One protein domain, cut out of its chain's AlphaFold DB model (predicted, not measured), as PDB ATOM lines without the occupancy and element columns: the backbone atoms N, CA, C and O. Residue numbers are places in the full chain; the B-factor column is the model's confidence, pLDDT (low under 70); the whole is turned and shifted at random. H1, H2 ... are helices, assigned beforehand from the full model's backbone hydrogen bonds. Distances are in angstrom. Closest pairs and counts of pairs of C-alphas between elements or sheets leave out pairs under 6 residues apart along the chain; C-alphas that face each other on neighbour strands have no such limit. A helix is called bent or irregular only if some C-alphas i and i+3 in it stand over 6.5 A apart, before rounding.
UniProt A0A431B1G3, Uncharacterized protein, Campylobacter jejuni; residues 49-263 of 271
ATOM      1  N   GLY A  49     196.428 196.455 185.479       92.31
ATOM      2  CA  GLY A  49     195.035 196.684 185.841       92.31
ATOM      3  C   GLY A  49     194.025 195.791 185.103       92.31
ATOM      4  O   GLY A  49     192.820 195.985 185.278       92.31
ATOM      5  N   GLU A  50     194.455 194.908 184.196       93.81
ATOM      6  CA  GLU A  50     193.566 194.132 183.323       93.81
ATOM      7  C   GLU A  50     192.767 193.100 184.118       93.81
ATOM      8  O   GLU A  50     191.533 193.072 184.041       93.81
ATOM      9  N   LEU A  51     193.451 192.294 184.931       94.62
ATOM     10  CA  LEU A  51     192.823 191.245 185.722       94.62
ATOM     11  C   LEU A  51     191.861 191.828 186.758       94.62
ATOM     12  O   LEU A  51     190.756 191.309 186.926       94.62
ATOM     13  N   GLN A  52     192.216 192.948 187.397       95.44
ATOM     14  CA  GLN A  52     191.317 193.613 188.339       95.44
ATOM     15  C   GLN A  52     190.057 194.153 187.645       95.44
ATOM     16  O   GLN A  52     188.965 194.094 188.217       95.44
ATOM     17  N   LYS A  53     190.170 194.677 186.413       94.94
ATOM     18  CA  LYS A  53     189.009 195.146 185.632       94.94
ATOM     19  C   LYS A  53     188.082 193.991 185.268       94.94
ATOM     20  O   LYS A  53     186.869 194.131 185.431       94.94
ATOM     21  N   LEU A  54     188.645 192.881 184.792       95.88
ATOM     22  CA  LEU A  54     187.895 191.684 184.413       95.88
ATOM     23  C   LEU A  54     187.187 191.050 185.616       95.88
ATOM     24  O   LEU A  54     185.981 190.806 185.542       95.88
ATOM     25  N   ASP A  55     187.885 190.882 186.741       96.69
ATOM     26  CA  ASP A  55     187.296 190.390 187.991       96.69
ATOM     27  C   ASP A  55     186.136 191.278 188.458       96.69
ATOM     28  O   ASP A  55     185.016 190.810 188.698       96.69
ATOM     29  N   ARG A  56     186.362 192.594 188.489       95.06
ATOM     30  CA  ARG A  56     185.340 193.560 188.889       95.06
ATOM     31  C   ARG A  56     184.127 193.548 187.959       95.06
ATOM     32  O   ARG A  56     183.000 193.686 188.441       95.06
ATOM     33  N   LEU A  57     184.335 193.427 186.649       95.56
ATOM     34  CA  LEU A  57     183.259 193.340 185.662       95.56
ATOM     35  C   LEU A  57     182.431 192.072 185.859       95.56
ATOM     36  O   LEU A  57     181.211 192.160 186.003       95.56
ATOM     37  N   TYR A  58     183.094 190.916 185.903       96.75
ATOM     38  CA  TYR A  58     182.446 189.623 186.092       96.75
ATOM     39  C   TYR A  58     181.610 189.610 187.376       96.75
ATOM     40  O   TYR A  58     180.419 189.299 187.339       96.75
ATOM     41  N   SER A  59     182.198 190.040 188.496       96.44
ATOM     42  CA  SER A  59     181.523 190.106 189.794       96.44
ATOM     43  C   SER A  59     180.275 190.994 189.742       96.44
ATOM     44  O   SER A  59     179.180 190.583 190.136       96.44
ATOM     45  N   LYS A  60     180.389 192.193 189.156       95.38
ATOM     46  CA  LYS A  60     179.246 193.098 188.969       95.38
ATOM     47  C   LYS A  60     178.135 192.491 188.114       95.38
ATOM     48  O   LYS A  60     176.963 192.644 188.464       95.38
ATOM     49  N   LEU A  61     178.479 191.832 187.009       96.31
ATOM     50  CA  LEU A  61     177.512 191.153 186.141       96.31
ATOM     51  C   LEU A  61     176.787 190.045 186.903       96.31
ATOM     52  O   LEU A  61     175.556 190.042 186.960       96.31
ATOM     53  N   TYR A  62     177.553 189.161 187.545       97.25
ATOM     54  CA  TYR A  62     177.036 188.043 188.322       97.25
ATOM     55  C   TYR A  62     176.039 188.505 189.387       97.25
ATOM     56  O   TYR A  62     174.892 188.050 189.405       97.25
ATOM     57  N   PHE A  63     176.428 189.464 190.232       96.06
ATOM     58  CA  PHE A  63     175.562 189.947 191.308       96.06
ATOM     59  C   PHE A  63     174.365 190.759 190.798       96.06
ATOM     60  O   PHE A  63     173.279 190.647 191.372       96.06
ATOM     61  N   SER A  64     174.507 191.515 189.703       95.56
ATOM     62  CA  SER A  64     173.380 192.237 189.086       95.56
ATOM     63  C   SER A  64     172.308 191.278 188.563       95.56
ATOM     64  O   SER A  64     171.110 191.503 188.772       95.56
ATOM     65  N   ILE A  65     172.725 190.181 187.926       96.44
ATOM     66  CA  ILE A  65     171.823 189.120 187.465       96.44
ATOM     67  C   ILE A  65     171.196 188.413 188.667       96.44
ATOM     68  O   ILE A  65     169.972 188.338 188.767       96.44
ATOM     69  N   LEU A  66     172.015 187.954 189.618       96.19
ATOM     70  CA  LEU A  66     171.558 187.193 190.781       96.19
ATOM     71  C   LEU A  66     170.515 187.958 191.608       96.19
ATOM     72  O   LEU A  66     169.504 187.381 192.022       96.19
ATOM     73  N   LYS A  67     170.735 189.262 191.822       94.62
ATOM     74  CA  LYS A  67     169.802 190.144 192.539       94.62
ATOM     75  C   LYS A  67     168.491 190.348 191.777       94.62
ATOM     76  O   LYS A  67     167.447 190.493 192.408       94.62
ATOM     77  N   SER A  68     168.533 190.329 190.445       94.44
ATOM     78  CA  SER A  68     167.351 190.514 189.595       94.44
ATOM     79  C   SER A  68     166.445 189.277 189.532       94.44
ATOM     80  O   SER A  68     165.289 189.398 189.132       94.44
ATOM     81  N   ILE A  69     166.927 188.097 189.941       96.50
ATOM     82  CA  ILE A  69     166.118 186.872 189.989       96.50
ATOM     83  C   ILE A  69     165.171 186.913 191.212       96.50
ATOM     84  O   ILE A  69     165.649 187.081 192.344       96.50
ATOM     85  N   PRO A  70     163.849 186.696 191.042       95.69
ATOM     86  CA  PRO A  70     162.895 186.605 192.150       95.69
ATOM     87  C   PRO A  70     163.317 185.548 193.180       95.69
ATOM     88  O   PRO A  70     163.698 184.439 192.826       95.69
ATOM     89  N   LYS A  71     163.286 185.880 194.474       94.62
ATOM     90  CA  LYS A  71     163.676 184.945 195.553       94.62
ATOM     91  C   LYS A  71     162.511 184.089 196.072       94.62
ATOM     92  O   LYS A  71     162.746 183.012 196.613       94.62
ATOM     93  N   ASP A  72     161.281 184.556 195.871       95.50
ATOM     94  CA  ASP A  72     160.075 183.976 196.475       95.50
ATOM     95  C   ASP A  72     159.320 183.032 195.520       95.50
ATOM     96  O   ASP A  72     158.267 182.504 195.864       95.50
ATOM     97  N   THR A  73     159.853 182.787 194.316       97.19
ATOM     98  CA  THR A  73     159.283 181.831 193.355       97.19
ATOM     99  C   THR A  73     160.139 180.571 193.271       97.19
ATOM    100  O   THR A  73     161.368 180.637 193.326       97.19
ATOM    101  N   LYS A  74     159.503 179.407 193.069       97.00
ATOM    102  CA  LYS A  74     160.208 178.125 192.873       97.00
ATOM    103  C   LYS A  74     161.206 178.195 191.713       97.00
ATOM    104  O   LYS A  74     162.327 177.713 191.822       97.00
ATOM    105  N   GLU A  75     160.802 178.828 190.614       96.62
ATOM    106  CA  GLU A  75     161.648 179.019 189.434       96.62
ATOM    107  C   GLU A  75     162.864 179.906 189.719       96.62
ATOM    108  O   GLU A  75     163.983 179.581 189.316       96.62
ATOM    109  N   GLY A  76     162.670 181.007 190.447       98.00
ATOM    110  CA  GLY A  76     163.762 181.890 190.822       98.00
ATOM    111  C   GLY A  76     164.729 181.235 191.809       98.00
ATOM    112  O   GLY A  76     165.941 181.362 191.654       98.00
ATOM    113  N   GLN A  77     164.221 180.454 192.766       98.00
ATOM    114  CA  GLN A  77     165.047 179.659 193.680       98.00
ATOM    115  C   GLN A  77     165.896 178.624 192.937       98.00
ATOM    116  O   GLN A  77     167.089 178.511 193.213       98.00
ATOM    117  N   GLU A  78     165.315 177.902 191.977       98.00
ATOM    118  CA  GLU A  78     166.059 176.919 191.188       98.00
ATOM    119  C   GLU A  78     167.116 177.589 190.301       98.00
ATOM    120  O   GLU A  78     168.278 177.194 190.319       98.00
ATOM    121  N   THR A  79     166.763 178.685 189.624       98.19
ATOM    122  CA  THR A  79     167.720 179.446 188.802       98.19
ATOM    123  C   THR A  79     168.881 179.986 189.647       98.19
ATOM    124  O   THR A  79     170.031 179.954 189.216       98.19
ATOM    125  N   LYS A  80     168.625 180.432 190.886       97.94
ATOM    126  CA  LYS A  80     169.686 180.864 191.814       97.94
ATOM    127  C   LYS A  80     170.640 179.733 192.193       97.94
ATOM    128  O   LYS A  80     171.838 179.988 192.285       97.94
ATOM    129  N   LYS A  81     170.157 178.498 192.359       98.12
ATOM    130  CA  LYS A  81     171.037 177.334 192.569       98.12
ATOM    131  C   LYS A  81     171.920 177.072 191.350       98.12
ATOM    132  O   LYS A  81     173.111 176.822 191.507       98.12
ATOM    133  N   GLN A  82     171.369 177.195 190.141       98.06
ATOM    134  CA  GLN A  82     172.156 177.065 188.911       98.06
ATOM    135  C   GLN A  82     173.214 178.180 188.798       98.06
ATOM    136  O   GLN A  82     174.369 177.897 188.496       98.06
ATOM    137  N   MET A  83     172.878 179.427 189.156       97.88
ATOM    138  CA  MET A  83     173.847 180.534 189.247       97.88
ATOM    139  C   MET A  83     174.964 180.257 190.269       97.88
ATOM    140  O   MET A  83     176.113 180.637 190.052       97.88
ATOM    141  N   GLN A  84     174.659 179.613 191.399       97.56
ATOM    142  CA  GLN A  84     175.671 179.217 192.387       97.56
ATOM    143  C   GLN A  84     176.589 178.114 191.846       97.56
ATOM    144  O   GLN A  84     177.802 178.194 192.025       97.56
ATOM    145  N   LYS A  85     176.030 177.119 191.141       97.19
ATOM    146  CA  LYS A  85     176.811 176.079 190.455       97.19
ATOM    147  C   LYS A  85     177.747 176.694 189.410       97.19
ATOM    148  O   LYS A  85     178.933 176.384 189.415       97.19
ATOM    149  N   PHE A  86     177.239 177.612 188.585       96.50
ATOM    150  CA  PHE A  86     178.036 178.356 187.608       96.50
ATOM    151  C   PHE A  86     179.213 179.083 188.266       96.50
ATOM    152  O   PHE A  86     180.346 178.936 187.821       96.50
ATOM    153  N   ALA A  87     178.964 179.832 189.347       96.88
ATOM    154  CA  ALA A  87     180.019 180.550 190.063       96.88
ATOM    155  C   ALA A  87     181.063 179.603 190.664       96.88
ATOM    156  O   ALA A  87     182.253 179.885 190.583       96.88
ATOM    157  N   LYS A  88     180.637 178.464 191.225       95.44
ATOM    158  CA  LYS A  88     181.557 177.446 191.743       95.44
ATOM    159  C   LYS A  88     182.469 176.908 190.638       95.44
ATOM    160  O   LYS A  88     183.677 176.882 190.828       95.44
ATOM    161  N   ASN A  89     181.899 176.532 189.494       90.00
ATOM    162  CA  ASN A  89     182.663 176.030 188.348       90.00
ATOM    163  C   ASN A  89     183.611 177.101 187.794       90.00
ATOM    164  O   ASN A  89     184.747 176.807 187.450       90.00
ATOM    165  N   PHE A  90     183.165 178.357 187.750       92.81
ATOM    166  CA  PHE A  90     183.989 179.474 187.303       92.81
ATOM    167  C   PHE A  90     185.206 179.691 188.210       92.81
ATOM    168  O   PHE A  90     186.318 179.818 187.706       92.81
ATOM    169  N   ILE A  91     185.005 179.721 189.532       91.06
ATOM    170  CA  ILE A  91     186.096 179.886 190.501       91.06
ATOM    171  C   ILE A  91     187.058 178.701 190.433       91.06
ATOM    172  O   ILE A  91     188.263 178.918 190.416       91.06
ATOM    173  N   ASP A  92     186.543 177.477 190.316       83.75
ATOM    174  CA  ASP A  92     187.369 176.284 190.132       83.75
ATOM    175  C   ASP A  92     188.242 176.385 188.870       83.75
ATOM    176  O   ASP A  92     189.451 176.184 188.930       83.75
ATOM    177  N   TYR A  93     187.664 176.795 187.740       84.44
ATOM    178  CA  TYR A  93     188.404 176.960 186.488       84.44
ATOM    179  C   TYR A  93     189.431 178.087 186.571       84.44
ATOM    180  O   TYR A  93     190.528 177.969 186.032       84.44
ATOM    181  N   ARG A  94     189.081 179.178 187.253       88.25
ATOM    182  CA  ARG A  94     189.966 180.317 187.474       88.25
ATOM    183  C   ARG A  94     191.162 179.907 188.327       88.25
ATOM    184  O   ARG A  94     192.293 180.133 187.912       88.25
ATOM    185  N   ASP A  95     190.909 179.315 189.490       84.44
ATOM    186  CA  ASP A  95     191.934 179.015 190.495       84.44
ATOM    187  C   ASP A  95     192.829 177.842 190.079       84.44
ATOM    188  O   ASP A  95     194.014 177.846 190.403       84.44
ATOM    189  N   ASN A  96     192.298 176.898 189.295       76.06
ATOM    190  CA  ASN A  96     193.075 175.819 188.677       76.06
ATOM    191  C   ASN A  96     193.595 176.167 187.270       76.06
ATOM    192  O   ASN A  96     194.144 175.298 186.601       76.06
ATOM    193  N   MET A  97     193.414 177.409 186.797       72.88
ATOM    194  CA  MET A  97     193.935 177.899 185.510       72.88
ATOM    195  C   MET A  97     193.553 177.012 184.305       72.88
ATOM    196  O   MET A  97     194.345 176.779 183.391       72.88
ATOM    197  N   ARG A  98     192.308 176.523 184.288       73.31
ATOM    198  CA  ARG A  98     191.771 175.673 183.216       73.31
ATOM    199  C   ARG A  98     191.374 176.535 182.020       73.31
ATOM    200  O   ARG A  98     190.267 177.074 181.958       73.31
ATOM    201  N   CYS A  99     192.302 176.704 181.083       69.19
ATOM    202  CA  CYS A  99     192.143 177.603 179.946       69.19
ATOM    203  C   CYS A  99     191.641 176.909 178.679       69.19
ATOM    204  O   CYS A  99     192.354 176.122 178.069       69.19
ATOM    205  N   PHE A 100     190.411 177.254 178.280       62.16
ATOM    206  CA  PHE A 100     189.728 176.708 177.094       62.16
ATOM    207  C   PHE A 100     189.891 177.564 175.840       62.16
ATOM    208  O   PHE A 100     189.741 177.071 174.727       62.16
ATOM    209  N   LEU A 101     190.202 178.852 176.007       60.88
ATOM    210  CA  LEU A 101     190.572 179.697 174.878       60.88
ATOM    211  C   LEU A 101     191.998 179.318 174.468       60.88
ATOM    212  O   LEU A 101     192.940 179.605 175.214       60.88
ATOM    213  N   LEU A 102     192.113 178.657 173.312       64.25
ATOM    214  CA  LEU A 102     193.376 178.238 172.711       64.25
ATOM    215  C   LEU A 102     194.355 179.408 172.645       64.25
ATOM    216  O   LEU A 102     193.981 180.559 172.395       64.25
ATOM    217  N   ALA A 103     195.622 179.099 172.892       64.38
ATOM    218  CA  ALA A 103     196.697 180.065 172.857       64.38
ATOM    219  C   ALA A 103     197.968 179.433 172.307       64.38
ATOM    220  O   ALA A 103     198.281 178.281 172.613       64.38
ATOM    221  N   LYS A 104     198.714 180.226 171.538       66.31
ATOM    222  CA  LYS A 104     200.085 179.895 171.171       66.31
ATOM    223  C   LYS A 104     200.971 180.004 172.410       66.31
ATOM    224  O   LYS A 104     200.864 180.993 173.140       66.31
ATOM    225  N   ASN A 105     201.830 179.011 172.624       68.38
ATOM    226  CA  ASN A 105     203.026 179.189 173.439       68.38
ATOM    227  C   ASN A 105     204.201 179.472 172.501       68.38
ATOM    228  O   ASN A 105     204.548 178.641 171.666       68.38
ATOM    229  N   ASP A 106     204.742 180.680 172.597       66.94
ATOM    230  CA  ASP A 106     205.873 181.173 171.820       66.94
ATOM    231  C   ASP A 106     207.226 181.031 172.550       66.94
ATOM    232  O   ASP A 106     208.258 181.384 171.979       66.94
ATOM    233  N   ASP A 107     207.259 180.467 173.766       71.75
ATOM    234  CA  ASP A 107     208.491 180.045 174.446       71.75
ATOM    235  C   ASP A 107     208.942 178.678 173.902       71.75
ATOM    236  O   ASP A 107     208.633 177.616 174.450       71.75
ATOM    237  N   GLU A 108     209.707 178.709 172.805       72.19
ATOM    238  CA  GLU A 108     210.261 177.518 172.142       72.19
ATOM    239  C   GLU A 108     211.022 176.596 173.109       72.19
ATOM    240  O   GLU A 108     210.977 175.372 172.977       72.19
ATOM    241  N   LYS A 109     211.686 177.170 174.121       73.19
ATOM    242  CA  LYS A 109     212.464 176.407 175.098       73.19
ATOM    243  C   LYS A 109     211.556 175.668 176.075       73.19
ATOM    244  O   LYS A 109     211.821 174.513 176.398       73.19
ATOM    245  N   GLU A 110     210.502 176.316 176.573       70.56
ATOM    246  CA  GLU A 110     209.482 175.642 177.388       70.56
ATOM    247  C   GLU A 110     208.815 174.517 176.605       70.56
ATOM    248  O   GLU A 110     208.685 173.408 177.124       70.56
ATOM    249  N   VAL A 111     208.450 174.786 175.354       68.38
ATOM    250  CA  VAL A 111     207.863 173.794 174.456       68.38
ATOM    251  C   VAL A 111     208.784 172.575 174.324       68.38
ATOM    252  O   VAL A 111     208.357 171.445 174.577       68.38
ATOM    253  N   GLU A 112     210.066 172.786 174.019       69.69
ATOM    254  CA  GLU A 112     211.059 171.714 173.885       69.69
ATOM    255  C   GLU A 112     211.274 170.931 175.197       69.69
ATOM    256  O   GLU A 112     211.294 169.695 175.196       69.69
ATOM    257  N   GLU A 113     211.392 171.624 176.336       71.50
ATOM    258  CA  GLU A 113     211.535 171.011 177.665       71.50
ATOM    259  C   GLU A 113     210.356 170.086 177.998       71.50
ATOM    260  O   GLU A 113     210.553 168.991 178.539       71.50
ATOM    261  N   VAL A 114     209.130 170.510 177.683       66.19
ATOM    262  CA  VAL A 114     207.926 169.714 177.943       66.19
ATOM    263  C   VAL A 114     207.858 168.500 177.018       66.19
ATOM    264  O   VAL A 114     207.595 167.391 177.495       66.19
ATOM    265  N   PHE A 115     208.172 168.661 175.730       66.25
ATOM    266  CA  PHE A 115     208.224 167.538 174.790       66.25
ATOM    267  C   PHE A 115     209.239 166.473 175.197       66.25
ATOM    268  O   PHE A 115     208.947 165.275 175.129       66.25
ATOM    269  N   ASN A 116     210.420 166.892 175.653       66.88
ATOM    270  CA  ASN A 116     211.460 165.966 176.086       66.88
ATOM    271  C   ASN A 116     211.023 165.160 177.320       66.88
ATOM    272  O   ASN A 116     211.160 163.938 177.314       66.88
ATOM    273  N   LYS A 117     210.385 165.796 178.314       65.56
ATOM    274  CA  LYS A 117     209.809 165.091 179.477       65.56
ATOM    275  C   LYS A 117     208.706 164.102 179.092       65.56
ATOM    276  O   LYS A 117     208.649 163.006 179.643       65.56
ATOM    277  N   GLY A 118     207.824 164.472 178.161       62.25
ATOM    278  CA  GLY A 118     206.779 163.571 177.660       62.25
ATOM    279  C   GLY A 118     207.370 162.301 177.041       62.25
ATOM    280  O   GLY A 118     206.978 161.188 177.400       62.25
ATOM    281  N   ARG A 119     208.398 162.474 176.198       63.00
ATOM    282  CA  ARG A 119     209.130 161.379 175.548       63.00
ATOM    283  C   ARG A 119     209.841 160.470 176.556       63.00
ATOM    284  O   ARG A 119     209.771 159.252 176.422       63.00
ATOM    285  N   GLU A 120     210.490 161.046 177.567       61.47
ATOM    286  CA  GLU A 120     211.155 160.296 178.648       61.47
ATOM    287  C   GLU A 120     210.173 159.440 179.461       61.47
ATOM    288  O   GLU A 120     210.507 158.326 179.860       61.47
ATOM    289  N   ASN A 121     208.940 159.918 179.644       58.22
ATOM    290  CA  ASN A 121     207.884 159.204 180.364       58.22
ATOM    291  C   ASN A 121     207.127 158.175 179.501       58.22
ATOM    292  O   ASN A 121     206.154 157.583 179.969       58.22
ATOM    293  N   GLY A 122     207.542 157.954 178.247       50.06
ATOM    294  CA  GLY A 122     206.884 157.023 177.325       50.06
ATOM    295  C   GLY A 122     205.518 157.498 176.819       50.06
ATOM    296  O   GLY A 122     204.770 156.704 176.249       50.06
ATOM    297  N   ILE A 123     205.188 158.780 177.008       53.41
ATOM    298  CA  ILE A 123     203.983 159.402 176.460       53.41
ATOM    299  C   ILE A 123     204.341 159.911 175.063       53.41
ATOM    300  O   ILE A 123     204.997 160.940 174.898       53.41
ATOM    301  N   MET A 124     203.955 159.145 174.043       42.72
ATOM    302  CA  MET A 124     204.120 159.532 172.643       42.72
ATOM    303  C   MET A 124     202.894 160.335 172.216       42.72
ATOM    304  O   MET A 124     201.828 159.769 171.995       42.72
ATOM    305  N   TYR A 125     203.048 161.653 172.106       50.94
ATOM    306  CA  TYR A 125     202.033 162.505 171.496       50.94
ATOM    307  C   TYR A 125     202.062 162.276 169.984       50.94
ATOM    308  O   TYR A 125     202.992 162.709 169.306       50.94
ATOM    309  N   GLU A 126     201.058 161.581 169.445       40.28
ATOM    310  CA  GLU A 126     200.922 161.347 167.996       40.28
ATOM    311  C   GLU A 126     200.699 162.652 167.204       40.28
ATOM    312  O   GLU A 126     200.951 162.688 166.005       40.28
ATOM    313  N   ASN A 127     200.331 163.743 167.888       43.84
ATOM    314  CA  ASN A 127     200.352 165.111 167.379       43.84
ATOM    315  C   ASN A 127     201.358 165.947 168.180       43.84
ATOM    316  O   ASN A 127     201.073 166.381 169.295       43.84
ATOM    317  N   LEU A 128     202.524 166.205 167.587       43.81
ATOM    318  CA  LEU A 128     203.580 167.080 168.119       43.81
ATOM    319  C   LEU A 128     203.168 168.565 168.201       43.81
ATOM    320  O   LEU A 128     203.980 169.398 168.584       43.81
ATOM    321  N   ASP A 129     201.933 168.914 167.842       45.97
ATOM    322  CA  ASP A 129     201.507 170.303 167.647       45.97
ATOM    323  C   ASP A 129     200.649 170.857 168.799       45.97
ATOM    324  O   ASP A 129     200.365 172.056 168.841       45.97
ATOM    325  N   SER A 130     200.291 170.004 169.766       46.28
ATOM    326  CA  SER A 130     199.514 170.361 170.955       46.28
ATOM    327  C   SER A 130     200.134 169.766 172.219       46.28
ATOM    328  O   SER A 130     200.304 168.549 172.303       46.28
ATOM    329  N   VAL A 131     200.421 170.599 173.222       44.56
ATOM    330  CA  VAL A 131     200.931 170.158 174.529       44.56
ATOM    331  C   VAL A 131     199.903 170.432 175.618       44.56
ATOM    332  O   VAL A 131     199.340 171.522 175.719       44.56
ATOM    333  N   HIS A 132     199.701 169.420 176.455       50.19
ATOM    334  CA  HIS A 132     198.801 169.420 177.598       50.19
ATOM    335  C   HIS A 132     199.600 169.418 178.896       50.19
ATOM    336  O   HIS A 132     199.744 168.366 179.495       50.19
ATOM    337  N   PHE A 133     200.163 170.543 179.341       45.47
ATOM    338  CA  PHE A 133     200.714 170.620 180.700       45.47
ATOM    339  C   PHE A 133     200.738 172.040 181.247       45.47
ATOM    340  O   PHE A 133     200.741 173.023 180.508       45.47
ATOM    341  N   GLY A 134     200.755 172.103 182.582       46.41
ATOM    342  CA  GLY A 134     200.787 173.314 183.386       46.41
ATOM    343  C   GLY A 134     201.809 174.318 182.878       46.41
ATOM    344  O   GLY A 134     203.014 174.085 182.918       46.41
ATOM    345  N   PHE A 135     201.276 175.446 182.431       51.31
ATOM    346  CA  PHE A 135     202.016 176.624 182.032       51.31
ATOM    347  C   PHE A 135     203.102 177.003 183.054       51.31
ATOM    348  O   PHE A 135     202.873 176.951 184.270       51.31
ATOM    349  N   LYS A 136     204.259 177.485 182.586       58.38
ATOM    350  CA  LYS A 136     205.126 178.306 183.442       58.38
ATOM    351  C   LYS A 136     204.370 179.561 183.923       58.38
ATOM    352  O   LYS A 136     203.443 180.032 183.255       58.38
ATOM    353  N   PRO A 137     204.792 180.176 185.048       56.31
ATOM    354  CA  PRO A 137     204.078 181.300 185.657       56.31
ATOM    355  C   PRO A 137     203.780 182.495 184.743       56.31
ATOM    356  O   PRO A 137     202.823 183.231 184.979       56.31
ATOM    357  N   HIS A 138     204.573 182.696 183.690       60.28
ATOM    358  CA  HIS A 138     204.410 183.827 182.782       60.28
ATOM    359  C   HIS A 138     203.168 183.716 181.874       60.28
ATOM    360  O   HIS A 138     202.641 184.745 181.451       60.28
ATOM    361  N   HIS A 139     202.613 182.519 181.653       70.25
ATOM    362  CA  HIS A 139     201.352 182.361 180.914       70.25
ATOM    363  C   HIS A 139     200.100 182.370 181.812       70.25
ATOM    364  O   HIS A 139     198.972 182.387 181.304       70.25
ATOM    365  N   TYR A 140     200.256 182.415 183.140       76.25
ATOM    366  CA  TYR A 140     199.124 182.387 184.073       76.25
ATOM    367  C   TYR A 140     198.218 183.603 183.932       76.25
ATOM    368  O   TYR A 140     197.000 183.453 183.888       76.25
ATOM    369  N   LYS A 141     198.777 184.808 183.787       83.25
ATOM    370  CA  LYS A 141     197.967 186.023 183.625       83.25
ATOM    371  C   LYS A 141     197.087 185.979 182.361       83.25
ATOM    372  O   LYS A 141     195.872 186.146 182.506       83.25
ATOM    373  N   PRO A 142     197.627 185.723 181.149       82.56
ATOM    374  CA  PRO A 142     196.805 185.545 179.950       82.56
ATOM    375  C   PRO A 142     195.733 184.463 180.112       82.56
ATOM    376  O   PRO A 142     194.602 184.630 179.653       82.56
ATOM    377  N   CYS A 143     196.064 183.372 180.804       81.81
ATOM    378  CA  CYS A 143     195.121 182.305 181.093       81.81
ATOM    379  C   CYS A 143     193.971 182.778 182.012       81.81
ATOM    380  O   CYS A 143     192.798 182.677 181.647       81.81
ATOM    381  N   ILE A 144     194.273 183.411 183.147       87.62
ATOM    382  CA  ILE A 144     193.261 183.959 184.065       87.62
ATOM    383  C   ILE A 144     192.348 184.960 183.337       87.62
ATOM    384  O   ILE A 144     191.124 184.901 183.480       87.62
ATOM    385  N   ALA A 145     192.915 185.846 182.509       91.12
ATOM    386  CA  ALA A 145     192.142 186.801 181.715       91.12
ATOM    387  C   ALA A 145     191.143 186.096 180.778       91.12
ATOM    388  O   ALA A 145     189.971 186.475 180.711       91.12
ATOM    389  N   ARG A 146     191.578 185.030 180.098       87.88
ATOM    390  CA  ARG A 146     190.728 184.200 179.232       87.88
ATOM    391  C   ARG A 146     189.594 183.527 179.999       87.88
ATOM    392  O   ARG A 146     188.462 183.546 179.516       87.88
ATOM    393  N   VAL A 147     189.855 183.000 181.199       89.31
ATOM    394  CA  VAL A 147     188.804 182.419 182.052       89.31
ATOM    395  C   VAL A 147     187.748 183.471 182.400       89.31
ATOM    396  O   VAL A 147     186.558 183.204 182.246       89.31
ATOM    397  N   TYR A 148     188.147 184.691 182.783       95.06
ATOM    398  CA  TYR A 148     187.192 185.781 183.022       95.06
ATOM    399  C   TYR A 148     186.368 186.125 181.782       95.06
ATOM    400  O   TYR A 148     185.144 186.237 181.878       95.06
ATOM    401  N   LYS A 149     187.014 186.275 180.620       94.88
ATOM    402  CA  LYS A 149     186.333 186.559 179.351       94.88
ATOM    403  C   LYS A 149     185.305 185.469 179.026       94.88
ATOM    404  O   LYS A 149     184.143 185.787 178.782       94.88
ATOM    405  N   MET A 150     185.686 184.195 179.129       92.62
ATOM    406  CA  MET A 150     184.784 183.050 178.976       92.62
ATOM    407  C   MET A 150     183.611 183.103 179.968       92.62
ATOM    408  O   MET A 150     182.457 182.946 179.573       92.62
ATOM    409  N   GLY A 151     183.883 183.370 181.247       95.38
ATOM    410  CA  GLY A 151     182.847 183.512 182.270       95.38
ATOM    411  C   GLY A 151     181.850 184.625 181.939       95.38
ATOM    412  O   GLY A 151     180.644 184.430 182.085       95.38
ATOM    413  N   ILE A 152     182.330 185.769 181.442       97.38
ATOM    414  CA  ILE A 152     181.484 186.880 180.988       97.38
ATOM    415  C   ILE A 152     180.656 186.469 179.768       97.38
ATOM    416  O   ILE A 152     179.447 186.713 179.762       97.38
ATOM    417  N   LEU A 153     181.267 185.827 178.769       97.50
ATOM    418  CA  LEU A 153     180.586 185.330 177.573       97.50
ATOM    419  C   LEU A 153     179.427 184.401 177.952       97.50
ATOM    420  O   LEU A 153     178.273 184.695 177.651       97.50
ATOM    421  N   LEU A 154     179.720 183.325 178.685       97.31
ATOM    422  CA  LEU A 154     178.745 182.287 179.018       97.31
ATOM    423  C   LEU A 154     177.652 182.796 179.961       97.31
ATOM    424  O   LEU A 154     176.482 182.450 179.789       97.31
ATOM    425  N   LEU A 155     177.991 183.663 180.921       97.88
ATOM    426  CA  LEU A 155     176.996 184.305 181.778       97.88
ATOM    427  C   LEU A 155     176.039 185.180 180.958       97.88
ATOM    428  O   LEU A 155     174.826 185.129 181.164       97.88
ATOM    429  N   SER A 156     176.574 185.955 180.010       97.88
ATOM    430  CA  SER A 156     175.785 186.817 179.123       97.88
ATOM    431  C   SER A 156     174.877 185.989 178.215       97.88
ATOM    432  O   SER A 156     173.677 186.266 178.134       97.88
ATOM    433  N   THR A 157     175.407 184.927 177.606       98.31
ATOM    434  CA  THR A 157     174.654 184.009 176.741       98.31
ATOM    435  C   THR A 157     173.518 183.325 177.496       98.31
ATOM    436  O   THR A 157     172.396 183.311 176.997       98.31
ATOM    437  N   ASN A 158     173.737 182.881 178.740       98.50
ATOM    438  CA  ASN A 158     172.683 182.281 179.572       98.50
ATOM    439  C   ASN A 158     171.510 183.236 179.883       98.50
ATOM    440  O   ASN A 158     170.408 182.780 180.194       98.50
ATOM    441  N   THR A 159     171.692 184.559 179.766       97.81
ATOM    442  CA  THR A 159     170.569 185.518 179.857       97.81
ATOM    443  C   THR A 159     169.700 185.581 178.599       97.81
ATOM    444  O   THR A 159     168.619 186.178 178.631       97.81
ATOM    445  N   ILE A 160     170.160 184.969 177.507       97.81
ATOM    446  CA  ILE A 160     169.483 184.885 176.215       97.81
ATOM    447  C   ILE A 160     168.913 183.486 175.984       97.81
ATOM    448  O   ILE A 160     167.746 183.353 175.615       97.81
ATOM    449  N   ILE A 161     169.750 182.466 176.159       97.38
ATOM    450  CA  ILE A 161     169.465 181.064 175.871       97.38
ATOM    451  C   ILE A 161     170.283 180.191 176.818       97.38
ATOM    452  O   ILE A 161     171.418 180.517 177.139       97.38
ATOM    453  N   ASP A 162     169.708 179.078 177.267       96.25
ATOM    454  CA  ASP A 162     170.467 178.072 178.006       96.25
ATOM    455  C   ASP A 162     171.613 177.552 177.130       96.25
ATOM    456  O   ASP A 162     171.367 177.018 176.046       96.25
ATOM    457  N   THR A 163     172.857 177.715 177.579       93.88
ATOM    458  CA  THR A 163     174.028 177.358 176.767       93.88
ATOM    459  C   THR A 163     174.051 175.883 176.385       93.88
ATOM    460  O   THR A 163     174.527 175.560 175.302       93.88
ATOM    461  N   SER A 164     173.460 174.990 177.187       90.50
ATOM    462  CA  SER A 164     173.365 173.563 176.842       90.50
ATOM    463  C   SER A 164     172.542 173.294 175.572       90.50
ATOM    464  O   SER A 164     172.733 172.264 174.930       90.50
ATOM    465  N   PHE A 165     171.664 174.218 175.160       92.88
ATOM    466  CA  PHE A 165     170.909 174.113 173.904       92.88
ATOM    467  C   PHE A 165     171.699 174.538 172.666       92.88
ATOM    468  O   PHE A 165     171.239 174.304 171.553       92.88
ATOM    469  N   LEU A 166     172.864 175.162 172.841       90.62
ATOM    470  CA  LEU A 166     173.768 175.521 171.745       90.62
ATOM    471  C   LEU A 166     174.729 174.381 171.378       90.62
ATOM    472  O   LEU A 166     175.529 174.529 170.460       90.62
ATOM    473  N   ILE A 167     174.669 173.265 172.104       85.69
ATOM    474  CA  ILE A 167     175.464 172.073 171.831       85.69
ATOM    475  C   ILE A 167     174.914 171.380 170.583       85.69
ATOM    476  O   ILE A 167     173.804 170.841 170.608       85.69
ATOM    477  N   ASP A 168     175.716 171.346 169.523       80.88
ATOM    478  CA  ASP A 168     175.444 170.531 168.342       80.88
ATOM    479  C   ASP A 168     175.865 169.078 168.601       80.88
ATOM    480  O   ASP A 168     177.043 168.759 168.692       80.88
ATOM    481  N   LYS A 169     174.901 168.173 168.769       73.12
ATOM    482  CA  LYS A 169     175.195 166.767 169.088       73.12
ATOM    483  C   LYS A 169     175.728 165.977 167.894       73.12
ATOM    484  O   LYS A 169     176.321 164.924 168.117       73.12
ATOM    485  N   ASP A 170     175.534 166.473 166.675       67.19
ATOM    486  CA  ASP A 170     175.918 165.769 165.452       67.19
ATOM    487  C   ASP A 170     177.404 165.980 165.122       67.19
ATOM    488  O   ASP A 170     178.006 165.184 164.403       67.19
ATOM    489  N   THR A 171     178.036 166.996 165.717       59.97
ATOM    490  CA  THR A 171     179.466 167.298 165.553       59.97
ATOM    491  C   THR A 171     180.386 166.598 166.568       59.97
ATOM    492  O   THR A 171     181.607 166.744 166.484       59.97
ATOM    493  N   PHE A 172     179.860 165.825 167.533       60.59
ATOM    494  CA  PHE A 172     180.663 165.281 168.645       60.59
ATOM    495  C   PHE A 172     180.617 163.743 168.786       60.59
ATOM    496  O   PHE A 172     179.657 163.155 169.281       60.59
ATOM    497  N   TYR A 173     181.730 163.088 168.454       51.19
ATOM    498  CA  TYR A 173     182.066 161.703 168.764       51.19
ATOM    499  C   TYR A 173     182.493 161.545 170.242       51.19
ATOM    500  O   TYR A 173     183.568 161.941 170.678       51.19
ATOM    501  N   THR A 174     181.620 160.905 171.022       49.66
ATOM    502  CA  THR A 174     181.940 159.857 172.019       49.66
ATOM    503  C   THR A 174     182.956 160.095 173.154       49.66
ATOM    504  O   THR A 174     183.473 159.111 173.683       49.66
ATOM    505  N   CYS A 175     183.179 161.310 173.657       50.72
ATOM    506  CA  CYS A 175     183.706 161.448 175.026       50.72
ATOM    507  C   CYS A 175     182.544 161.621 176.013       50.72
ATOM    508  O   CYS A 175     181.737 162.534 175.891       50.72
ATOM    509  N   LYS A 176     182.446 160.730 177.011       54.88
ATOM    510  CA  LYS A 176     181.370 160.698 178.031       54.88
ATOM    511  C   LYS A 176     181.386 161.890 179.017       54.88
ATOM    512  O   LYS A 176     180.681 161.839 180.022       54.88
ATOM    513  N   GLY A 177     182.217 162.906 178.776       59.50
ATOM    514  CA  GLY A 177     182.389 164.076 179.642       59.50
ATOM    515  C   GLY A 177     181.366 165.174 179.362       59.50
ATOM    516  O   GLY A 177     180.738 165.199 178.301       59.50
ATOM    517  N   ASN A 178     181.209 166.101 180.309       63.41
ATOM    518  CA  ASN A 178     180.321 167.236 180.099       63.41
ATOM    519  C   ASN A 178     181.023 168.267 179.208       63.41
ATOM    520  O   ASN A 178     182.214 168.561 179.331       63.41
ATOM    521  N   MET A 179     180.265 168.819 178.269       77.56
ATOM    522  CA  MET A 179     180.727 169.877 177.378       77.56
ATOM    523  C   MET A 179     180.796 171.217 178.117       77.56
ATOM    524  O   MET A 179     180.059 171.423 179.081       77.56
ATOM    525  N   ILE A 180     181.647 172.151 177.675       82.06
ATOM    526  CA  ILE A 180     181.829 173.433 178.379       82.06
ATOM    527  C   ILE A 180     180.503 174.186 178.525       82.06
ATOM    528  O   ILE A 180     180.192 174.719 179.591       82.06
ATOM    529  N   LEU A 181     179.656 174.134 177.495       88.00
ATOM    530  CA  LEU A 181     178.334 174.749 177.531       88.00
ATOM    531  C   LEU A 181     177.345 174.049 178.476       88.00
ATOM    532  O   LEU A 181     176.408 174.701 178.940       88.00
ATOM    533  N   ASP A 182     177.551 172.765 178.787       87.25
ATOM    534  CA  ASP A 182     176.777 172.020 179.789       87.25
ATOM    535  C   ASP A 182     177.264 172.329 181.214       87.25
ATOM    536  O   ASP A 182     176.465 172.644 182.099       87.25
ATOM    537  N   ILE A 183     178.587 172.353 181.421       87.50
ATOM    538  CA  ILE A 183     179.231 172.698 182.701       87.50
ATOM    539  C   ILE A 183     178.797 174.090 183.175       87.50
ATOM    540  O   ILE A 183     178.530 174.291 184.365       87.50
ATOM    541  N   PHE A 184     178.696 175.039 182.243       92.94
ATOM    542  CA  PHE A 184     178.337 176.434 182.498       92.94
ATOM    543  C   PHE A 184     176.890 176.787 182.116       92.94
ATOM    544  O   PHE A 184     176.551 177.966 182.000       92.94
ATOM    545  N   SER A 185     176.012 175.794 181.959       95.25
ATOM    546  CA  SER A 185     174.576 176.026 181.764       95.25
ATOM    547  C   SER A 185     173.913 176.581 183.029       95.25
ATOM    548  O   SER A 185     174.141 176.105 184.144       95.25
ATOM    549  N   ILE A 186     173.037 177.576 182.847       97.88
ATOM    550  CA  ILE A 186     172.188 178.148 183.896       97.88
ATOM    551  C   ILE A 186     170.716 177.978 183.510       97.88
ATOM    552  O   ILE A 186     170.046 178.906 183.038       97.88
ATOM    553  N   LYS A 187     170.191 176.771 183.743       96.06
ATOM    554  CA  LYS A 187     168.806 176.408 183.410       96.06
ATOM    555  C   LYS A 187     167.804 177.406 183.991       96.06
ATOM    556  O   LYS A 187     167.778 177.665 185.193       96.06
ATOM    557  N   GLY A 188     166.947 177.939 183.119       94.38
ATOM    558  CA  GLY A 188     165.871 178.869 183.480       94.38
ATOM    559  C   GLY A 188     166.242 180.354 183.451       94.38
ATOM    560  O   GLY A 188     165.330 181.179 183.431       94.38
ATOM    561  N   LEU A 189     167.527 180.722 183.356       97.75
ATOM    562  CA  LEU A 189     167.937 182.132 183.409       97.75
ATOM    563  C   LEU A 189     167.368 182.972 182.254       97.75
ATOM    564  O   LEU A 189     166.854 184.071 182.476       97.75
ATOM    565  N   ALA A 190     167.382 182.429 181.036       96.69
ATOM    566  CA  ALA A 190     166.879 183.091 179.830       96.69
ATOM    567  C   ALA A 190     165.415 183.563 179.939       96.69
ATOM    568  O   ALA A 190     165.017 184.554 179.322       96.69
ATOM    569  N   LYS A 191     164.597 182.901 180.768       95.50
ATOM    570  CA  LYS A 191     163.173 183.228 180.937       95.50
ATOM    571  C   LYS A 191     162.945 184.600 181.564       95.50
ATOM    572  O   LYS A 191     161.915 185.221 181.310       95.50
ATOM    573  N   PHE A 192     163.914 185.099 182.331       95.44
ATOM    574  CA  PHE A 192     163.840 186.420 182.948       95.44
ATOM    575  C   PHE A 192     164.218 187.568 182.001       95.44
ATOM    576  O   PHE A 192     164.054 188.732 182.362       95.44
ATOM    577  N   ARG A 193     164.694 187.265 180.780       93.94
ATOM    578  CA  ARG A 193     164.965 188.240 179.706       93.94
ATOM    579  C   ARG A 193     165.889 189.394 180.128       93.94
ATOM    580  O   ARG A 193     165.713 190.534 179.697       93.94
ATOM    581  N   PHE A 194     166.893 189.108 180.959       94.25
ATOM    582  CA  PHE A 194     167.794 190.135 181.497       94.25
ATOM    583  C   PHE A 194     168.727 190.761 180.461       94.25
ATOM    584  O   PHE A 194     169.230 191.857 180.717       94.25
ATOM    585  N   TYR A 195     168.924 190.116 179.303       94.50
ATOM    586  CA  TYR A 195     169.859 190.589 178.283       94.50
ATOM    587  C   TYR A 195     169.652 192.075 177.951       94.50
ATOM    588  O   TYR A 195     170.551 192.896 178.114       94.50
ATOM    589  N   ASN A 196     168.414 192.446 177.609       91.06
ATOM    590  CA  ASN A 196     168.088 193.804 177.173       91.06
ATOM    591  C   ASN A 196     168.270 194.871 178.260       91.06
ATOM    592  O   ASN A 196     168.409 196.054 177.954       91.06
ATOM    593  N   LYS A 197     168.254 194.464 179.534       91.19
ATOM    594  CA  LYS A 197     168.403 195.370 180.673       91.19
ATOM    595  C   LYS A 197     169.873 195.609 181.019       91.19
ATOM    596  O   LYS A 197     170.234 196.729 181.372       91.19
ATOM    597  N   LEU A 198     170.695 194.562 180.957       92.06
ATOM    598  CA  LEU A 198     172.047 194.566 181.525       92.06
ATOM    599  C   LEU A 198     173.163 194.692 180.480       92.06
ATOM    600  O   LEU A 198     174.258 195.119 180.835       92.06
ATOM    601  N   PHE A 199     172.894 194.369 179.214       94.81
ATOM    602  CA  PHE A 199     173.921 194.238 178.177       94.81
ATOM    603  C   PHE A 199     173.699 195.188 176.988       94.81
ATOM    604  O   PHE A 199     172.578 195.676 176.775       94.81
ATOM    605  N   PRO A 200     174.765 195.503 176.222       93.81
ATOM    606  CA  PRO A 200     174.658 196.334 175.028       93.81
ATOM    607  C   PRO A 200     173.757 195.686 173.972       93.81
ATOM    608  O   PRO A 200     173.780 194.477 173.753       93.81
ATOM    609  N   GLN A 201     172.948 196.513 173.310       92.62
ATOM    610  CA  GLN A 201     172.097 196.066 172.208       92.62
ATOM    611  C   GLN A 201     172.942 195.777 170.964       92.62
ATOM    612  O   GLN A 201     173.999 196.372 170.783       92.62
ATOM    613  N   GLY A 202     172.471 194.872 170.104       94.25
ATOM    614  CA  GLY A 202     173.154 194.519 168.851       94.25
ATOM    615  C   GLY A 202     174.208 193.411 168.961       94.25
ATOM    616  O   GLY A 202     174.632 192.902 167.935       94.25
ATOM    617  N   TYR A 203     174.567 192.966 170.170       96.81
ATOM    618  CA  TYR A 203     175.570 191.905 170.377       96.81
ATOM    619  C   TYR A 203     174.969 190.516 170.632       96.81
ATOM    620  O   TYR A 203     175.703 189.567 170.892       96.81
ATOM    621  N   LYS A 204     173.635 190.387 170.606       96.62
ATOM    622  CA  LYS A 204     172.930 189.167 171.026       96.62
ATOM    623  C   LYS A 204     173.364 187.955 170.204       96.62
ATOM    624  O   LYS A 204     173.720 186.931 170.774       96.62
ATOM    625  N   GLU A 205     173.342 188.105 168.882       97.56
ATOM    626  CA  GLU A 205     173.760 187.057 167.950       97.56
ATOM    627  C   GLU A 205     175.263 186.805 168.056       97.56
ATOM    628  O   GLU A 205     175.695 185.667 168.187       97.56
ATOM    629  N   THR A 206     176.056 187.879 168.121       97.25
ATOM    630  CA  THR A 206     177.513 187.812 168.252       97.25
ATOM    631  C   THR A 206     177.956 186.918 169.408       97.25
ATOM    632  O   THR A 206     178.822 186.071 169.221       97.25
ATOM    633  N   ILE A 207     177.365 187.068 170.598       97.12
ATOM    634  CA  ILE A 207     177.765 186.258 171.758       97.12
ATOM    635  C   ILE A 207     177.210 184.827 171.726       97.12
ATOM    636  O   ILE A 207     177.826 183.927 172.299       97.12
ATOM    637  N   ILE A 208     176.087 184.583 171.038       97.69
ATOM    638  CA  ILE A 208     175.605 183.218 170.777       97.69
ATOM    639  C   ILE A 208     176.595 182.493 169.864       97.69
ATOM    640  O   ILE A 208     177.059 181.410 170.221       97.69
ATOM    641  N   GLU A 209     176.962 183.105 168.740       97.19
ATOM    642  CA  GLU A 209     177.890 182.512 167.774       97.19
ATOM    643  C   GLU A 209     179.285 182.328 168.378       97.19
ATOM    644  O   GLU A 209     179.869 181.253 168.249       97.19
ATOM    645  N   ALA A 210     179.771 183.295 169.164       95.75
ATOM    646  CA  ALA A 210     181.024 183.135 169.900       95.75
ATOM    647  C   ALA A 210     180.969 181.981 170.924       95.75
ATOM    648  O   ALA A 210     181.965 181.294 171.127       95.75
ATOM    649  N   SER A 211     179.814 181.726 171.558       94.56
ATOM    650  CA  SER A 211     179.649 180.592 172.489       94.56
ATOM    651  C   SER A 211     179.646 179.240 171.769       94.56
ATOM    652  O   SER A 211     180.214 178.278 172.284       94.56
ATOM    653  N   LYS A 212     179.034 179.158 170.580       91.88
ATOM    654  CA  LYS A 212     179.081 177.956 169.731       91.88
ATOM    655  C   LYS A 212     180.502 177.685 169.241       91.88
ATOM    656  O   LYS A 212     180.998 176.580 169.423       91.88
ATOM    657  N   ALA A 213     181.175 178.710 168.712       89.62
ATOM    658  CA  ALA A 213     182.560 178.609 168.261       89.62
ATOM    659  C   ALA A 213     183.505 178.229 169.412       89.62
ATOM    660  O   ALA A 213     184.362 177.370 169.242       89.62
ATOM    661  N   LEU A 214     183.300 178.786 170.615       86.62
ATOM    662  CA  LEU A 214     184.030 178.366 171.812       86.62
ATOM    663  C   LEU A 214     183.872 176.862 172.063       86.62
ATOM    664  O   LEU A 214     184.867 176.196 172.327       86.62
ATOM    665  N   GLN A 215     182.651 176.324 171.999       83.94
ATOM    666  CA  GLN A 215     182.405 174.893 172.190       83.94
ATOM    667  C   GLN A 215     183.069 174.045 171.106       83.94
ATOM    668  O   GLN A 215     183.715 173.059 171.439       83.94
ATOM    669  N   GLU A 216     182.899 174.421 169.842       79.25
ATOM    670  CA  GLU A 216     183.472 173.735 168.682       79.25
ATOM    671  C   GLU A 216     184.995 173.651 168.799       79.25
ATOM    672  O   GLU A 216     185.554 172.558 168.831       79.25
ATOM    673  N   LEU A 217     185.661 174.791 168.983       76.50
ATOM    674  CA  LEU A 217     187.118 174.872 169.054       76.50
ATOM    675  C   LEU A 217     187.676 174.235 170.339       76.50
ATOM    676  O   LEU A 217     188.708 173.570 170.304       76.50
ATOM    677  N   SER A 218     186.966 174.357 171.470       72.25
ATOM    678  CA  SER A 218     187.345 173.662 172.713       72.25
ATOM    679  C   SER A 218     187.180 172.145 172.598       72.25
ATOM    680  O   SER A 218     187.899 171.399 173.260       72.25
ATOM    681  N   SER A 219     186.215 171.677 171.802       65.62
ATOM    682  CA  SER A 219     186.024 170.255 171.514       65.62
ATOM    683  C   SER A 219     187.062 169.739 170.524       65.62
ATOM    684  O   SER A 219     187.596 168.665 170.764       65.62
ATOM    685  N   ASN A 220     187.379 170.482 169.461       57.88
ATOM    686  CA  ASN A 220     188.385 170.094 168.467       57.88
ATOM    687  C   ASN A 220     189.775 169.952 169.091       57.88
ATOM    688  O   ASN A 220     190.471 168.987 168.784       57.88
ATOM    689  N   GLY A 221     190.121 170.808 170.063       51.50
ATOM    690  CA  GLY A 221     191.304 170.595 170.899       51.50
ATOM    691  C   GLY A 221     191.311 169.196 171.528       51.50
ATOM    692  O   GLY A 221     192.289 168.470 171.407       51.50
ATOM    693  N   ARG A 222     190.185 168.742 172.101       49.94
ATOM    694  CA  ARG A 222     190.054 167.412 172.740       49.94
ATOM    695  C   ARG A 222     190.115 166.221 171.777       49.94
ATOM    696  O   ARG A 222     190.220 165.091 172.250       49.94
ATOM    697  N   TYR A 223     190.027 166.429 170.464       40.22
ATOM    698  CA  TYR A 223     190.046 165.339 169.484       40.22
ATOM    699  C   TYR A 223     191.446 164.857 169.117       40.22
ATOM    700  O   TYR A 223     191.570 163.760 168.573       40.22
ATOM    701  N   THR A 224     192.499 165.622 169.415       41.00
ATOM    702  CA  THR A 224     193.855 165.235 169.011       41.00
ATOM    703  C   THR A 224     194.462 164.117 169.862       41.00
ATOM    704  O   THR A 224     195.493 163.589 169.447       41.00
ATOM    705  N   GLN A 225     193.832 163.687 170.973       41.66
ATOM    706  CA  GLN A 225     194.098 162.397 171.638       41.66
ATOM    707  C   GLN A 225     193.072 162.039 172.740       41.66
ATOM    708  O   GLN A 225     192.691 162.867 173.561       41.66
ATOM    709  N   VAL A 226     192.648 160.765 172.735       38.28
ATOM    710  CA  VAL A 226     191.968 159.969 173.788       38.28
ATOM    711  C   VAL A 226     191.380 160.771 174.955       38.28
ATOM    712  O   VAL A 226     192.034 160.888 175.980       38.28
ATOM    713  N   CYS A 227     190.134 161.253 174.821       43.06
ATOM    714  CA  CYS A 227     189.272 161.770 175.901       43.06
ATOM    715  C   CYS A 227     190.025 162.261 177.153       43.06
ATOM    716  O   CYS A 227     189.797 161.746 178.253       43.06
ATOM    717  N   ALA A 228     190.940 163.217 176.973       40.28
ATOM    718  CA  ALA A 228     191.700 163.766 178.080       40.28
ATOM    719  C   ALA A 228     190.716 164.434 179.051       40.28
ATOM    720  O   ALA A 228     189.785 165.141 178.645       40.28
ATOM    721  N   PHE A 229     190.869 164.110 180.334       41.34
ATOM    722  CA  PHE A 229     189.994 164.578 181.402       41.34
ATOM    723  C   PHE A 229     190.045 166.114 181.509       41.34
ATOM    724  O   PHE A 229     190.998 166.747 181.069       41.34
ATOM    725  N   GLU A 230     188.983 166.704 182.065       43.66
ATOM    726  CA  GLU A 230     188.583 168.130 182.041       43.66
ATOM    727  C   GLU A 230     189.574 169.148 182.670       43.66
ATOM    728  O   GLU A 230     189.194 170.288 182.967       43.66
ATOM    729  N   ASP A 231     190.831 168.760 182.877       38.59
ATOM    730  CA  ASP A 231     191.771 169.399 183.797       38.59
ATOM    731  C   ASP A 231     193.013 169.989 183.101       38.59
ATOM    732  O   ASP A 231     193.755 170.740 183.729       38.59
ATOM    733  N   GLU A 232     193.225 169.725 181.809       43.56
ATOM    734  CA  GLU A 232     194.445 170.128 181.097       43.56
ATOM    735  C   GLU A 232     194.110 171.116 179.970       43.56
ATOM    736  O   GLU A 232     193.449 170.774 178.990       43.56
ATOM    737  N   GLY A 233     194.519 172.380 180.132       44.22
ATOM    738  CA  GLY A 233     194.397 173.399 179.086       44.22
ATOM    739  C   GLY A 233     195.181 173.017 177.827       44.22
ATOM    740  O   GLY A 233     196.191 172.322 177.905       44.22
ATOM    741  N   PHE A 234     194.714 173.486 176.671       52.03
ATOM    742  CA  PHE A 234     195.332 173.199 175.376       52.03
ATOM    743  C   PHE A 234     196.283 174.323 174.976       52.03
ATOM    744  O   PHE A 234     195.880 175.488 174.898       52.03
ATOM    745  N   ILE A 235     197.533 173.964 174.695       51.38
ATOM    746  CA  ILE A 235     198.545 174.879 174.178       51.38
ATOM    747  C   ILE A 235     198.961 174.412 172.794       51.38
ATOM    748  O   ILE A 235     199.424 173.286 172.622       51.38
ATOM    749  N   CYS A 236     198.832 175.305 171.823       56.06
ATOM    750  CA  CYS A 236     199.345 175.108 170.478       56.06
ATOM    751  C   CYS A 236     200.852 175.369 170.491       56.06
ATOM    752  O   CYS A 236     201.278 176.484 170.812       56.06
ATOM    753  N   THR A 237     201.646 174.351 170.176       46.97
ATOM    754  CA  THR A 237     203.111 174.405 170.279       46.97
ATOM    755  C   THR A 237     203.821 174.436 168.933       46.97
ATOM    756  O   THR A 237     204.948 174.908 168.877       46.97
ATOM    757  N   ASN A 238     203.150 174.025 167.849       49.09
ATOM    758  CA  ASN A 238     203.647 174.134 166.473       49.09
ATOM    759  C   ASN A 238     202.553 174.668 165.526       49.09
ATOM    760  O   ASN A 238     201.380 174.765 165.891       49.09
ATOM    761  N   GLY A 239     202.939 174.962 164.278       45.31
ATOM    762  CA  GLY A 239     202.070 175.510 163.225       45.31
ATOM    763  C   GLY A 239     200.800 174.705 162.896       45.31
ATOM    764  O   GLY A 239     199.892 175.241 162.269       45.31
ATOM    765  N   GLY A 240     200.684 173.449 163.344       53.22
ATOM    766  CA  GLY A 240     199.516 172.590 163.097       53.22
ATOM    767  C   GLY A 240     198.201 173.080 163.710       53.22
ATOM    768  O   GLY A 240     197.137 172.689 163.240       53.22
ATOM    769  N   CYS A 241     198.249 173.978 164.699       60.44
ATOM    770  CA  CYS A 241     197.056 174.586 165.296       60.44
ATOM    771  C   CYS A 241     196.890 176.078 164.961       60.44
ATOM    772  O   CYS A 241     196.047 176.742 165.561       60.44
ATOM    773  N   GLU A 242     197.685 176.639 164.041       62.78
ATOM    774  CA  GLU A 242     197.573 178.060 163.664       62.78
ATOM    775  C   GLU A 242     196.178 178.401 163.134       62.78
ATOM    776  O   GLU A 242     195.625 179.436 163.499       62.78
ATOM    777  N   PHE A 243     195.563 177.484 162.383       65.56
ATOM    778  CA  PHE A 243     194.180 177.628 161.937       65.56
ATOM    779  C   PHE A 243     193.198 177.740 163.116       65.56
ATOM    780  O   PHE A 243     192.405 178.674 163.166       65.56
ATOM    781  N   ASP A 244     193.286 176.845 164.106       72.12
ATOM    782  CA  ASP A 244     192.393 176.872 165.272       72.12
ATOM    783  C   ASP A 244     192.637 178.099 166.168       72.12
ATOM    784  O   ASP A 244     191.707 178.605 166.801       72.12
ATOM    785  N   LEU A 245     193.874 178.607 166.217       74.81
ATOM    786  CA  LEU A 245     194.214 179.850 166.910       74.81
ATOM    787  C   LEU A 245     193.620 181.076 166.215       74.81
ATOM    788  O   LEU A 245     193.043 181.932 166.890       74.81
ATOM    789  N   ASP A 246     193.733 181.154 164.891       81.38
ATOM    790  CA  ASP A 246     193.146 182.231 164.096       81.38
ATOM    791  C   ASP A 246     191.615 182.194 164.181       81.38
ATOM    792  O   ASP A 246     190.975 183.226 164.405       81.38
ATOM    793  N   GLU A 247     191.010 181.010 164.106       86.00
ATOM    794  CA  GLU A 247     189.574 180.806 164.304       86.00
ATOM    795  C   GLU A 247     189.141 181.207 165.725       86.00
ATOM    796  O   GLU A 247     188.165 181.941 165.894       86.00
ATOM    797  N   MET A 248     189.886 180.814 166.766       85.06
ATOM    798  CA  MET A 248     189.612 181.223 168.151       85.06
ATOM    799  C   MET A 248     189.702 182.743 168.310       85.06
ATOM    800  O   MET A 248     188.843 183.372 168.940       85.06
ATOM    801  N   GLN A 249     190.719 183.358 167.712       87.75
ATOM    802  CA  GLN A 249     190.911 184.796 167.767       87.75
ATOM    803  C   GLN A 249     189.766 185.540 167.067       87.75
ATOM    804  O   GLN A 249     189.219 186.490 167.630       87.75
ATOM    805  N   THR A 250     189.387 185.111 165.865       92.50
ATOM    806  CA  THR A 250     188.421 185.806 165.000       92.50
ATOM    807  C   THR A 250     186.967 185.550 165.389       92.50
ATOM    808  O   THR A 250     186.160 186.481 165.388       92.50
ATOM    809  N   ARG A 251     186.613 184.315 165.762       93.69
ATOM    810  CA  ARG A 251     185.227 183.914 166.054       93.69
ATOM    811  C   ARG A 251     184.854 184.047 167.523       93.69
ATOM    812  O   ARG A 251     183.670 184.187 167.827       93.69
ATOM    813  N   VAL A 252     185.831 184.027 168.436       91.69
ATOM    814  CA  VAL A 252     185.565 184.067 169.882       91.69
ATOM    815  C   VAL A 252     186.160 185.305 170.540       91.69
ATOM    816  O   VAL A 252     185.413 186.096 171.116       91.69
ATOM    817  N   ILE A 253     187.478 185.509 170.460       91.19
ATOM    818  CA  ILE A 253     188.170 186.524 171.274       91.19
ATOM    819  C   ILE A 253     187.853 187.950 170.811       91.19
ATOM    820  O   ILE A 253     187.411 188.759 171.625       91.19
ATOM    821  N   GLN A 254     188.033 188.278 169.527       94.56
ATOM    822  CA  GLN A 254     187.776 189.632 169.013       94.56
ATOM    823  C   GLN A 254     186.312 190.075 169.201       94.56
ATOM    824  O   GLN A 254     186.090 191.189 169.695       94.56
ATOM    825  N   PRO A 255     185.292 189.249 168.878       96.50
ATOM    826  CA  PRO A 255     183.901 189.633 169.094       96.50
ATOM    827  C   PRO A 255     183.576 189.829 170.578       96.50
ATOM    828  O   PRO A 255     182.853 190.763 170.936       96.50
ATOM    829  N   LEU A 256     184.138 188.983 171.445       95.81
ATOM    830  CA  LEU A 256     183.969 189.071 172.891       95.81
ATOM    831  C   LEU A 256     184.632 190.319 173.479       95.81
ATOM    832  O   LEU A 256     184.021 190.994 174.304       95.81
ATOM    833  N   ASP A 257     185.837 190.669 173.038       95.50
ATOM    834  CA  ASP A 257     186.525 191.876 173.492       95.50
ATOM    835  C   ASP A 257     185.756 193.137 173.092       95.50
ATOM    836  O   ASP A 257     185.528 194.014 173.930       95.50
ATOM    837  N   ASN A 258     185.258 193.191 171.853       96.69
ATOM    838  CA  ASN A 258     184.385 194.271 171.401       96.69
ATOM    839  C   ASN A 258     183.091 194.342 172.239       96.69
ATOM    840  O   ASN A 258     182.678 195.420 172.669       96.69
ATOM    841  N   PHE A 259     182.463 193.201 172.532       97.25
ATOM    842  CA  PHE A 259     181.288 193.142 173.403       97.25
ATOM    843  C   PHE A 259     181.582 193.673 174.813       97.25
ATOM    844  O   PHE A 259     180.861 194.546 175.298       97.25
ATOM    845  N   ILE A 260     182.652 193.190 175.455       96.31
ATOM    846  CA  ILE A 260     183.062 193.572 176.813       96.31
ATOM    847  C   ILE A 260     183.315 195.078 176.912       96.31
ATOM    848  O   ILE A 260     182.852 195.713 177.863       96.31
ATOM    849  N   GLN A 261     183.996 195.664 175.924       95.38
ATOM    850  CA  GLN A 261     184.271 197.104 175.872       95.38
ATOM    851  C   GLN A 261     182.993 197.956 175.834       95.38
ATOM    852  O   GLN A 261     182.999 199.094 176.305       95.38
ATOM    853  N   ASN A 262     181.888 197.404 175.326       96.12
ATOM    854  CA  ASN A 262     180.603 198.087 175.200       96.12
ATOM    855  C   ASN A 262     179.637 197.816 176.371       96.12
ATOM    856  O   ASN A 262     178.505 198.311 176.372       96.12
ATOM    857  N   ILE A 263     180.051 197.064 177.399       94.56
ATOM    858  CA  ILE A 263     179.237 196.872 178.605       94.56
ATOM    859  C   ILE A 263     179.257 198.149 179.456       94.56
ATOM    860  O   ILE A 263     180.282 198.549 180.010       94.56
TER     861      ILE A 263
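Overview. This is residues 49 to 263 of the 271 residues of an uncharacterized protein of Campylobacter jejuni (UniProt A0A431B1G3). Three long helices, H1, H2 and H4, run side by side as a small up-and-down bundle, and on the side of H4 away from H1 and H2 a helical hairpin, H9 and H10, crosses it at a steep angle. The four short helices H5 to H8 gather round the last residues of H4, while H3 lies far off at the opposite end of the longest axis, joined to the rest by two long links. The printed part has 215 residues with ten named helices, H1 to H10 in order along the chain, and no named strand; the class is all helix. It is compact, with a radius of gyration of the C-alphas of 17.9 A, and its C-alphas span 59 by 40 by 28 A.

Along the chain. H1, residues 50 to 68, begins with C-alpha 50 at (193.566, 194.132, 183.323) and is 27.2 A long from first to last C-alpha. H2, residues 74 to 95, is 31.8 A long. H3, residues 108 to 120, is 18.4 A long and ends with C-alpha 120 at (211.155, 160.296, 178.648). H4, residues 137 to 158, is 32.0 A long and only just irregular, with C-alphas 138 and 141 6.9 A apart. Four helices of four residues each follow: H5, residues 163 to 166; H6, residues 180 to 183; H7, residues 189 to 192; and H8, residues 195 to 198. H9, residues 204 to 222, is 27.7 A long. H10, residues 239 to 261, is the longest by residues and 30.7 A long; it has a kink of 35 degrees near residue 248, is irregular, with C-alphas 240 and 243 7.4 A apart, and ends with C-alpha 261 at (184.271, 197.104, 175.872).

Arrangement. H1, H2 and H4 form the bundle, up and down, each running against the one before it in the chain. H1 and H2 are close but not clearly touching, the closest C-alphas, of Leu 66 and Lys 80, being 6.7 A apart. H4 and H9 are the hubs, touching four helices each. H1 touches H4 at a shallow tilt of 24 degrees, the same way, closest at the C-alphas of Tyr 58 and Ile 152, 5.9 A. H2 touches H4 with residues 90 to 94 alone, at a shallow tilt of 15 degrees, opposite ways, closest at the C-alphas of Arg 94 and Val 147, 5.9 A. H9 touches H4 with residues 204 to 211 alone, at a steep tilt of 49 degrees, closest at the C-alphas of Thr 157 and Ile 208, 6.1 A. H9 and H10 are a hairpin at a shallow tilt of 28 degrees, with the C-alphas of Ala 210 and Val 252 closest at 4.6 A. H10 only just touches H4, with 3 pairs of C-alphas within 8 A, closest at Leu 153 and Leu 256, 6.9 A. H5 touches H6, closest at the C-alphas of Ser 164 and Asp 182, 4.8 A, and both touch H9. H7 is near H2 and H4, and H8 is near H1; H3 touches no helix. Every O i to N i+4 pair is within hydrogen-bond range in H1, H2 and H3, against 16 of 18 in H4, 14 of 15 in H9 and 15 of 19 in H10; H5 to H8 are too short for such a pair.

Size, cuts and confidence. The C-alphas farthest apart are those of Asp 72 and Glu 120, 59.1 A. The printed part has no cut. The links H2 to H3, H3 to H4, H5 to H6 and H9 to H10 are long, and residues 235 to 236 pair with residues 103 to 104, parallel, and with residues 130 to 131, antiparallel. The mean pLDDT of the printed part is 79.4; 69 residues are under 70, among them residues 114 to 138 and 219 to 243.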